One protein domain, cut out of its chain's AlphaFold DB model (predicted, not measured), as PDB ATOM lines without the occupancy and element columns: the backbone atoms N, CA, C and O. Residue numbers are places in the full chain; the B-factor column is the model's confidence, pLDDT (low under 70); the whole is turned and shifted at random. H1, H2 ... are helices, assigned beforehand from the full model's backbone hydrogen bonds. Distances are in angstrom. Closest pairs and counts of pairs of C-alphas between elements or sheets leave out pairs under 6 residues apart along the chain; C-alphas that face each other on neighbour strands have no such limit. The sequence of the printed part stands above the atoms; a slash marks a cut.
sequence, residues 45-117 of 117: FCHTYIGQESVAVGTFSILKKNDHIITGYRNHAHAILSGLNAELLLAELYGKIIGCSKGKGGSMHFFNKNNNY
ATOM      1  N   PHE A  45      -3.795  -3.106 221.419       91.56
ATOM      2  CA  PHE A  45      -2.605  -2.423 221.932       91.56
ATOM      3  C   PHE A  45      -1.441  -3.396 222.120       91.56
ATOM      4  O   PHE A  45      -1.628  -4.500 222.625       91.56
ATOM      5  N   CYS A  46      -0.229  -2.965 221.761       96.25
ATOM      6  CA  CYS A  46       1.002  -3.717 221.997       96.25
ATOM      7  C   CYS A  46       1.732  -3.178 223.235       96.25
ATOM      8  O   CYS A  46       2.327  -2.098 223.192       96.25
ATOM      9  N   HIS A  47       1.716  -3.933 224.336       96.25
ATOM     10  CA  HIS A  47       2.321  -3.521 225.605       96.25
ATOM     11  C   HIS A  47       3.642  -4.241 225.848       96.25
ATOM     12  O   HIS A  47       3.688  -5.334 226.405       96.25
ATOM     13  N   THR A  48       4.733  -3.594 225.459       96.38
ATOM     14  CA  THR A  48       6.062  -4.199 225.559       96.38
ATOM     15  C   THR A  48       6.581  -4.294 226.989       96.38
ATOM     16  O   THR A  48       6.130  -3.582 227.882       96.38
ATOM     17  N   TYR A  49       7.582  -5.136 227.219       97.75
ATOM     18  CA  TYR A  49       8.307  -5.251 228.488       97.75
ATOM     19  C   TYR A  49       9.659  -4.509 228.507       97.75
ATOM     20  O   TYR A  49      10.476  -4.697 229.410       97.75
ATOM     21  N   ILE A  50       9.908  -3.657 227.506       98.06
ATOM     22  CA  ILE A  50      11.138  -2.864 227.381       98.06
ATOM     23  C   ILE A  50      11.360  -2.001 228.630       98.06
ATOM     24  O   ILE A  50      10.509  -1.194 229.000       98.06
ATOM     25  N   GLY A  51      12.537  -2.143 229.241       97.75
ATOM     26  CA  GLY A  51      12.952  -1.412 230.440       97.75
ATOM     27  C   GLY A  51      12.608  -2.128 231.746       97.75
ATOM     28  O   GLY A  51      12.967  -1.638 232.811       97.75
ATOM     29  N   GLN A  52      11.927  -3.275 231.678       97.69
ATOM     30  CA  GLN A  52      11.516  -4.068 232.838       97.69
ATOM     31  C   GLN A  52      12.055  -5.502 232.794       97.69
ATOM     32  O   GLN A  52      11.758  -6.290 233.684       97.69
ATOM     33  N   GLU A  53      12.877  -5.871 231.812       98.12
ATOM     34  CA  GLU A  53      13.317  -7.257 231.586       98.12
ATOM     35  C   GLU A  53      13.980  -7.886 232.811       98.12
ATOM     36  O   GLU A  53      13.758  -9.060 233.109       98.12
ATOM     37  N   SER A  54      14.753  -7.094 233.556       96.31
ATOM     38  CA  SER A  54      15.409  -7.528 234.791       96.31
ATOM     39  C   SER A  54      14.426  -7.908 235.891       96.31
ATOM     40  O   SER A  54      14.736  -8.808 236.668       96.31
ATOM     41  N   VAL A  55      13.236  -7.298 235.924       95.94
ATOM     42  CA  VAL A  55      12.165  -7.661 236.859       95.94
ATOM     43  C   VAL A  55      11.737  -9.097 236.592       95.94
ATOM     44  O   VAL A  55      11.816  -9.930 237.487       95.94
ATOM     45  N   ALA A  56      11.383  -9.424 235.346       96.06
ATOM     46  CA  ALA A  56      10.957 -10.774 234.994       96.06
ATOM     47  C   ALA A  56      12.096 -11.796 235.162       96.06
ATOM     48  O   ALA A  56      11.899 -12.834 235.788       96.06
ATOM     49  N   VAL A  57      13.311 -11.504 234.680       96.69
ATOM     50  CA  VAL A  57      14.452 -12.432 234.820       96.69
ATOM     51  C   VAL A  57      14.803 -12.677 236.290       96.69
ATOM     52  O   VAL A  57      15.063 -13.821 236.667       96.69
ATOM     53  N   GLY A  58      14.774 -11.634 237.122       93.44
ATOM     54  CA  GLY A  58      14.976 -11.737 238.563       93.44
ATOM     55  C   GLY A  58      13.889 -12.572 239.236       93.44
ATOM     56  O   GLY A  58      14.217 -13.517 239.951       93.44
ATOM     57  N   THR A  59      12.610 -12.307 238.946       93.69
ATOM     58  CA  THR A  59      11.480 -13.095 239.465       93.69
ATOM     59  C   THR A  59      11.622 -14.570 239.094       93.69
ATOM     60  O   THR A  59      11.631 -15.424 239.976       93.69
ATOM     61  N   PHE A  60      11.837 -14.885 237.816       94.06
ATOM     62  CA  PHE A  60      11.997 -16.267 237.350       94.06
ATOM     63  C   PHE A  60      13.256 -16.960 237.884       94.06
ATOM     64  O   PHE A  60      13.326 -18.186 237.854       94.06
ATOM     65  N   SER A  61      14.256 -16.219 238.370       91.75
ATOM     66  CA  SER A  61      15.466 -16.823 238.947       91.75
ATOM     67  C   SER A  61      15.228 -17.515 240.293       91.75
ATOM     68  O   SER A  61      16.034 -18.359 240.682       91.75
ATOM     69  N   ILE A  62      14.129 -17.185 240.980       90.75
ATOM     70  CA  ILE A  62      13.790 -17.716 242.308       90.75
ATOM     71  C   ILE A  62      12.527 -18.585 242.323       90.75
ATOM     72  O   ILE A  62      12.201 -19.151 243.368       90.75
ATOM     73  N   LEU A  63      11.822 -18.700 241.191       91.25
ATOM     74  CA  LEU A  63      10.633 -19.543 241.078       91.25
ATOM     75  C   LEU A  63      10.986 -21.023 241.217       91.25
ATOM     76  O   LEU A  63      12.005 -21.508 240.716       91.25
ATOM     77  N   LYS A  64      10.094 -21.759 241.870       92.12
ATOM     78  CA  LYS A  64      10.115 -23.217 241.943       92.12
ATOM     79  C   LYS A  64       9.280 -23.804 240.809       92.12
ATOM     80  O   LYS A  64       8.416 -23.152 240.234       92.12
ATOM     81  N   LYS A  65       9.505 -25.089 240.520       86.19
ATOM     82  CA  LYS A  65       8.871 -25.819 239.406       86.19
ATOM     83  C   LYS A  65       7.334 -25.719 239.367       86.19
ATOM     84  O   LYS A  65       6.762 -25.747 238.284       86.19
ATOM     85  N   ASN A  66       6.686 -25.621 240.526       91.50
ATOM     86  CA  ASN A  66       5.226 -25.643 240.649       91.50
ATOM     87  C   ASN A  66       4.636 -24.274 241.012       91.50
ATOM     88  O   ASN A  66       3.463 -24.198 241.366       91.50
ATOM     89  N   ASP A  67       5.439 -23.209 240.970       94.75
ATOM     90  CA  ASP A  67       4.918 -21.871 241.214       94.75
ATOM     91  C   ASP A  67       4.079 -21.428 240.009       94.75
ATOM     92  O   ASP A  67       4.453 -21.645 238.855       94.75
ATOM     93  N   HIS A  68       2.932 -20.811 240.292       94.81
ATOM     94  CA  HIS A  68       2.056 -20.233 239.279       94.81
ATOM     95  C   HIS A  68       2.394 -18.766 239.049       94.81
ATOM     96  O   HIS A  68       2.657 -18.022 239.996       94.81
ATOM     97  N   ILE A  69       2.333 -18.342 237.791       94.25
ATOM     98  CA  ILE A  69       2.639 -16.973 237.392       94.25
ATOM     99  C   ILE A  69       1.362 -16.316 236.908       94.25
ATOM    100  O   ILE A  69       0.835 -16.644 235.853       94.25
ATOM    101  N   ILE A  70       0.882 -15.351 237.685       93.62
ATOM    102  CA  ILE A  70      -0.251 -14.505 237.318       93.62
ATOM    103  C   ILE A  70       0.294 -13.096 237.123       93.62
ATOM    104  O   ILE A  70       0.994 -12.562 237.982       93.62
ATOM    105  N   THR A  71       0.000 -12.497 235.976       92.88
ATOM    106  CA  THR A  71       0.525 -11.187 235.586       92.88
ATOM    107  C   THR A  71      -0.541 -10.368 234.862       92.88
ATOM    108  O   THR A  71      -1.604 -10.877 234.512       92.88
ATOM    109  N   GLY A  72      -0.274  -9.076 234.680       91.50
ATOM    110  CA  GLY A  72      -1.166  -8.146 233.992       91.50
ATOM    111  C   GLY A  72      -0.947  -8.103 232.476       91.50
ATOM    112  O   GLY A  72      -0.463  -9.045 231.855       91.50
ATOM    113  N   TYR A  73      -1.259  -6.953 231.882       93.88
ATOM    114  CA  TYR A  73      -1.184  -6.699 230.435       93.88
ATOM    115  C   TYR A  73       0.248  -6.598 229.872       93.88
ATOM    116  O   TYR A  73       0.426  -6.530 228.662       93.88
ATOM    117  N   ARG A  74       1.278  -6.569 230.730       94.94
ATOM    118  CA  ARG A  74       2.702  -6.581 230.348       94.94
ATOM    119  C   ARG A  74       3.293  -7.950 230.650       94.94
ATOM    120  O   ARG A  74       3.885  -8.155 231.708       94.94
ATOM    121  N   ASN A  75       3.095  -8.899 229.744       95.69
ATOM    122  CA  ASN A  75       3.334 -10.307 230.058       95.69
ATOM    123  C   ASN A  75       4.222 -11.070 229.071       95.69
ATOM    124  O   ASN A  75       4.623 -12.189 229.375       95.69
ATOM    125  N   HIS A  76       4.649 -10.442 227.976       97.69
ATOM    126  CA  HIS A  76       5.553 -11.033 226.987       97.69
ATOM    127  C   HIS A  76       6.813 -11.669 227.606       97.69
ATOM    128  O   HIS A  76       7.121 -12.828 227.337       97.69
ATOM    129  N   ALA A  77       7.517 -10.946 228.488       97.75
ATOM    130  CA  ALA A  77       8.710 -11.462 229.162       97.75
ATOM    131  C   ALA A  77       8.414 -12.684 230.046       97.75
ATOM    132  O   ALA A  77       9.210 -13.619 230.095       97.75
ATOM    133  N   HIS A  78       7.258 -12.688 230.717       97.06
ATOM    134  CA  HIS A  78       6.815 -13.809 231.547       97.06
ATOM    135  C   HIS A  78       6.517 -15.032 230.681       97.06
ATOM    136  O   HIS A  78       6.988 -16.122 230.987       97.06
ATOM    137  N   ALA A  79       5.846 -14.839 229.544       97.06
ATOM    138  CA  ALA A  79       5.598 -15.902 228.582       97.06
ATOM    139  C   ALA A  79       6.904 -16.534 228.079       97.06
ATOM    140  O   ALA A  79       7.073 -17.750 228.168       97.06
ATOM    141  N   ILE A  80       7.861 -15.717 227.627       97.38
ATOM    142  CA  ILE A  80       9.171 -16.188 227.150       97.38
ATOM    143  C   ILE A  80       9.885 -16.998 228.237       97.38
ATOM    144  O   ILE A  80      10.346 -18.111 227.989       97.38
ATOM    145  N   LEU A  81       9.961 -16.461 229.457       96.19
ATOM    146  CA  LEU A  81      10.681 -17.107 230.555       96.19
ATOM    147  C   LEU A  81       9.964 -18.344 231.108       96.19
ATOM    148  O   LEU A  81      10.638 -19.232 231.630       96.19
ATOM    149  N   SER A  82       8.639 -18.442 230.946       94.81
ATOM    150  CA  SER A  82       7.874 -19.659 231.248       94.81
ATOM    151  C   SER A  82       8.232 -20.819 230.316       94.81
ATOM    152  O   SER A  82       7.952 -21.967 230.644       94.81
ATOM    153  N   GLY A  83       8.893 -20.542 229.186       93.38
ATOM    154  CA  GLY A  83       9.325 -21.539 228.209       93.38
ATOM    155  C   GLY A  83       8.435 -21.630 226.970       93.38
ATOM    156  O   GLY A  83       8.556 -22.588 226.210       93.38
ATOM    157  N   LEU A  84       7.544 -20.659 226.743       94.50
ATOM    158  CA  LEU A  84       6.822 -20.558 225.476       94.50
ATOM    159  C   LEU A  84       7.782 -20.220 224.328       94.50
ATOM    160  O   LEU A  84       8.646 -19.353 224.448       94.50
ATOM    161  N   ASN A  85       7.597 -20.893 223.190       94.50
ATOM    162  CA  ASN A  85       8.378 -20.627 221.986       94.50
ATOM    163  C   ASN A  85       8.035 -19.231 221.430       94.50
ATOM    164  O   ASN A  85       6.866 -18.917 221.191       94.50
ATOM    165  N   ALA A  86       9.063 -18.415 221.185       94.81
ATOM    166  CA  ALA A  86       8.943 -17.067 220.637       94.81
ATOM    167  C   ALA A  86       8.188 -17.008 219.296       94.81
ATOM    168  O   ALA A  86       7.457 -16.051 219.058       94.81
ATOM    169  N   GLU A  87       8.305 -18.026 218.439       95.19
ATOM    170  CA  GLU A  87       7.562 -18.117 217.176       95.19
ATOM    171  C   GLU A  87       6.053 -18.212 217.414       95.19
ATOM    172  O   GLU A  87       5.280 -17.531 216.743       95.19
ATOM    173  N   LEU A  88       5.626 -19.001 218.407       96.62
ATOM    174  CA  LEU A  88       4.214 -19.129 218.775       96.62
ATOM    175  C   LEU A  88       3.692 -17.843 219.424       96.62
ATOM    176  O   LEU A  88       2.553 -17.450 219.187       96.62
ATOM    177  N   LEU A  89       4.527 -17.156 220.206       97.19
ATOM    178  CA  LEU A  89       4.175 -15.858 220.785       97.19
ATOM    179  C   LEU A  89       4.037 -14.774 219.707       97.19
ATOM    180  O   LEU A  89       3.065 -14.027 219.713       97.19
ATOM    181  N   LEU A  90       4.950 -14.718 218.733       96.44
ATOM    182  CA  LEU A  90       4.802 -13.832 217.575       96.44
ATOM    183  C   LEU A  90       3.558 -14.202 216.763       96.44
ATOM    184  O   LEU A  90       2.798 -13.321 216.376       96.44
ATOM    185  N   ALA A  91       3.298 -15.488 216.536       97.06
ATOM    186  CA  ALA A  91       2.089 -15.925 215.851       97.06
ATOM    187  C   ALA A  91       0.812 -15.460 216.574       97.06
ATOM    188  O   ALA A  91      -0.128 -15.018 215.912       97.06
ATOM    189  N   GLU A  92       0.802 -15.485 217.908       97.38
ATOM    190  CA  GLU A  92      -0.285 -14.936 218.721       97.38
ATOM    191  C   GLU A  92      -0.455 -13.425 218.500       97.38
ATOM    192  O   GLU A  92      -1.574 -12.972 218.254       97.38
ATOM    193  N   LEU A  93       0.638 -12.649 218.485       96.88
ATOM    194  CA  LEU A  93       0.591 -11.210 218.180       96.88
ATOM    195  C   LEU A  93       0.007 -10.919 216.795       96.88
ATOM    196  O   LEU A  93      -0.731  -9.953 216.628       96.88
ATOM    197  N   TYR A  94       0.316 -11.763 215.811       96.56
ATOM    198  CA  TYR A  94      -0.175 -11.649 214.434       96.56
ATOM    199  C   TYR A  94      -1.587 -12.233 214.236       96.56
ATOM    200  O   TYR A  94      -2.044 -12.348 213.094       96.56
ATOM    201  N   GLY A  95      -2.266 -12.651 215.311       96.12
ATOM    202  CA  GLY A  95      -3.615 -13.219 215.250       96.12
ATOM    203  C   GLY A  95      -3.686 -14.561 214.515       96.12
ATOM    204  O   GLY A  95      -4.692 -14.876 213.879       96.12
ATOM    205  N   LYS A  96      -2.607 -15.351 214.525       97.31
ATOM    206  CA  LYS A  96      -2.535 -16.642 213.827       97.31
ATOM    207  C   LYS A  96      -3.041 -17.780 214.711       97.31
ATOM    208  O   LYS A  96      -2.780 -17.818 215.907       97.31
ATOM    209  N   ILE A  97      -3.673 -18.777 214.087       97.38
ATOM    210  CA  ILE A  97      -4.268 -19.937 214.777       97.38
ATOM    211  C   ILE A  97      -3.254 -20.783 215.563       97.38
ATOM    212  O   ILE A  97      -3.629 -21.457 216.517       97.38
ATOM    213  N   ILE A  98      -1.978 -20.743 215.172       96.94
ATOM    214  CA  ILE A  98      -0.894 -21.460 215.856       96.94
ATOM    215  C   ILE A  98      -0.388 -20.723 217.107       96.94
ATOM    216  O   ILE A  98       0.468 -21.252 217.807       96.94
ATOM    217  N   GLY A  99      -0.878 -19.510 217.383       96.56
ATOM    218  CA  GLY A  99      -0.534 -18.777 218.596       96.56
ATOM    219  C   GLY A  99      -0.961 -19.517 219.868       96.56
ATOM    220  O   GLY A  99      -1.835 -20.388 219.833       96.56
ATOM    221  N   CYS A 100      -0.349 -19.177 221.004       94.56
ATOM    222  CA  CYS A 100      -0.589 -19.858 222.284       94.56
ATOM    223  C   CYS A 100      -2.063 -19.829 222.740       94.56
ATOM    224  O   CYS A 100      -2.520 -20.768 223.392       94.56
ATOM    225  N   SER A 101      -2.822 -18.821 222.309       94.00
ATOM    226  CA  SER A 101      -4.262 -18.649 222.532       94.00
ATOM    227  C   SER A 101      -5.041 -18.636 221.208       94.00
ATOM    228  O   SER A 101      -6.144 -18.087 221.116       94.00
ATOM    229  N   LYS A 102      -4.490 -19.277 220.168       95.50
ATOM    230  CA  LYS A 102      -5.052 -19.380 218.812       95.50
ATOM    231  C   LYS A 102      -5.283 -18.024 218.131       95.50
ATOM    232  O   LYS A 102      -6.224 -17.886 217.348       95.50
ATOM    233  N   GLY A 103      -4.452 -17.030 218.442       94.88
ATOM    234  CA  GLY A 103      -4.507 -15.686 217.867       94.88
ATOM    235  C   GLY A 103      -5.608 -14.793 218.441       94.88
ATOM    236  O   GLY A 103      -5.909 -13.753 217.861       94.88
ATOM    237  N   LYS A 104      -6.251 -15.204 219.540       94.31
ATOM    238  CA  LYS A 104      -7.370 -14.475 220.160       94.31
ATOM    239  C   LYS A 104      -6.944 -13.594 221.330       94.31
ATOM    240  O   LYS A 104      -7.673 -12.677 221.688       94.31
ATOM    241  N   GLY A 105      -5.807 -13.898 221.947       93.81
ATOM    242  CA  GLY A 105      -5.291 -13.179 223.102       93.81
ATOM    243  C   GLY A 105      -4.473 -11.945 222.729       93.81
ATOM    244  O   GLY A 105      -4.483 -10.952 223.457       93.81
ATOM    245  N   GLY A 106      -3.780 -11.983 221.588       94.94
ATOM    246  CA  GLY A 106      -2.925 -10.881 221.147       94.94
ATOM    247  C   GLY A 106      -1.851 -10.524 222.183       94.94
ATOM    248  O   GLY A 106      -1.404 -11.372 222.951       94.94
ATOM    249  N   SER A 107      -1.439  -9.254 222.222       96.00
ATOM    250  CA  SER A 107      -0.321  -8.793 223.067       96.00
ATOM    251  C   SER A 107      -0.578  -8.853 224.574       96.00
ATOM    252  O   SER A 107       0.368  -8.883 225.353       96.00
ATOM    253  N   MET A 108      -1.834  -8.863 225.018       95.44
ATOM    254  CA  MET A 108      -2.152  -8.729 226.445       95.44
ATOM    255  C   MET A 108      -2.498 -10.046 227.134       95.44
ATOM    256  O   MET A 108      -2.621 -10.059 228.357       95.44
ATOM    257  N   HIS A 109      -2.660 -11.149 226.400       95.06
ATOM    258  CA  HIS A 109      -3.238 -12.384 226.946       95.06
ATOM    259  C   HIS A 109      -2.480 -13.644 226.508       95.06
ATOM    260  O   HIS A 109      -3.079 -14.649 226.112       95.06
ATOM    261  N   PHE A 110      -1.149 -13.595 226.577       95.62
ATOM    262  CA  PHE A 110      -0.343 -14.807 226.497       95.62
ATOM    263  C   PHE A 110      -0.630 -15.718 227.692       95.62
ATOM    264  O   PHE A 110      -0.753 -15.249 228.821       95.62
ATOM    265  N   PHE A 111      -0.750 -17.013 227.415       92.50
ATOM    266  CA  PHE A 111      -1.144 -18.024 228.390       92.50
ATOM    267  C   PHE A 111      -0.647 -19.404 227.947       92.50
ATOM    268  O   PHE A 111      -0.638 -19.710 226.752       92.50
ATOM    269  N   ASN A 112      -0.250 -20.250 228.896       90.12
ATOM    270  CA  ASN A 112       0.024 -21.664 228.679       90.12
ATOM    271  C   ASN A 112      -0.073 -22.485 229.975       90.12
ATOM    272  O   ASN A 112       0.887 -22.625 230.740       90.12
ATOM    273  N   LYS A 113      -1.203 -23.179 230.111       90.81
ATOM    274  CA  LYS A 113      -1.497 -24.091 231.221       90.81
ATOM    275  C   LYS A 113      -0.369 -25.081 231.546       90.81
ATOM    276  O   LYS A 113      -0.152 -25.369 232.718       90.81
ATOM    277  N   ASN A 114       0.340 -25.608 230.547       91.50
ATOM    278  CA  ASN A 114       1.380 -26.622 230.765       91.50
ATOM    279  C   ASN A 114       2.632 -26.052 231.451       91.50
ATOM    280  O   ASN A 114       3.438 -26.812 231.985       91.50
ATOM    281  N   ASN A 115       2.783 -24.728 231.443       89.69
ATOM    282  CA  ASN A 115       3.932 -24.006 231.973       89.69
ATOM    283  C   ASN A 115       3.589 -23.230 233.260       89.69
ATOM    284  O   ASN A 115       4.388 -22.406 233.694       89.69
ATOM    285  N   ASN A 116       2.423 -23.492 233.874       93.06
ATOM    286  CA  ASN A 116       1.899 -22.757 235.037       93.06
ATOM    287  C   ASN A 116       1.810 -21.233 234.816       93.06
ATOM    288  O   ASN A 116       1.965 -20.454 235.762       93.06
ATOM    289  N   TYR A 117       1.552 -20.826 233.571       93.12
ATOM    290  CA  TYR A 117       1.473 -19.442 233.113       93.12
ATOM    291  C   TYR A 117       0.192 -19.205 232.312       93.12
ATOM    292  O   TYR A 117      -0.236 -20.139 231.602       93.12
TER     293      TYR A 117
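AT A GLANCE: This is residues 45 to 117 of the 117 residues of an uncharacterized protein of Candidatus Pinguicoccus supinus (UniProt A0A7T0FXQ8). With little regular structure, the domain is three short helices in a row, H1, H2 in the middle and H3, with long loops beside them. The loop of residues 63 to 75 joins H1 to H2, and residues 94 to 117 fold back from the H3 end towards H2. The 73 printed residues, with 25 in the three named helices and no named strand, are of the all-helix class. The whole is compact, radius of gyration of the C-alphas 11.7 A, spanning 33 by 27 by 18 A.

HOW THE PARTS SIT: H1, residues 53 to 62, touches H2, residues 76 to 82, closest at the C-alphas of Ala 56 and His 78, 6.2 A; they run the same way at a shallow tilt of 22 degrees. H2 and H3, residues 86 to 93, form a helical hairpin and only just touch, with 3 pairs of C-alphas within 8 A, the closest those of Ile 80 and Ala 86, 6.6 A; they run opposite ways at a steep tilt of 39 degrees. H1 and H3 are apart. Each O i to N i+4 pair is within hydrogen-bond range in H2 and H3, and 5 of 6 in H1.

IN THESE COORDINATES: H1 runs 15.0 A from C-alpha 53 at (13.317, -7.257, 231.586); H2 measures 9.9 A; H3 measures 10.5 A, ending at C-alpha 93 at (0.591, -11.210, 218.180).

THE WHOLE: The farthest C-alphas, those of Ile 62 and Ile 97, are 33.0 A apart. The printed part has no cut; the link from H1 to H2 is long, that from H2 to H3 tight. No printed residue is under 70 in pLDDT.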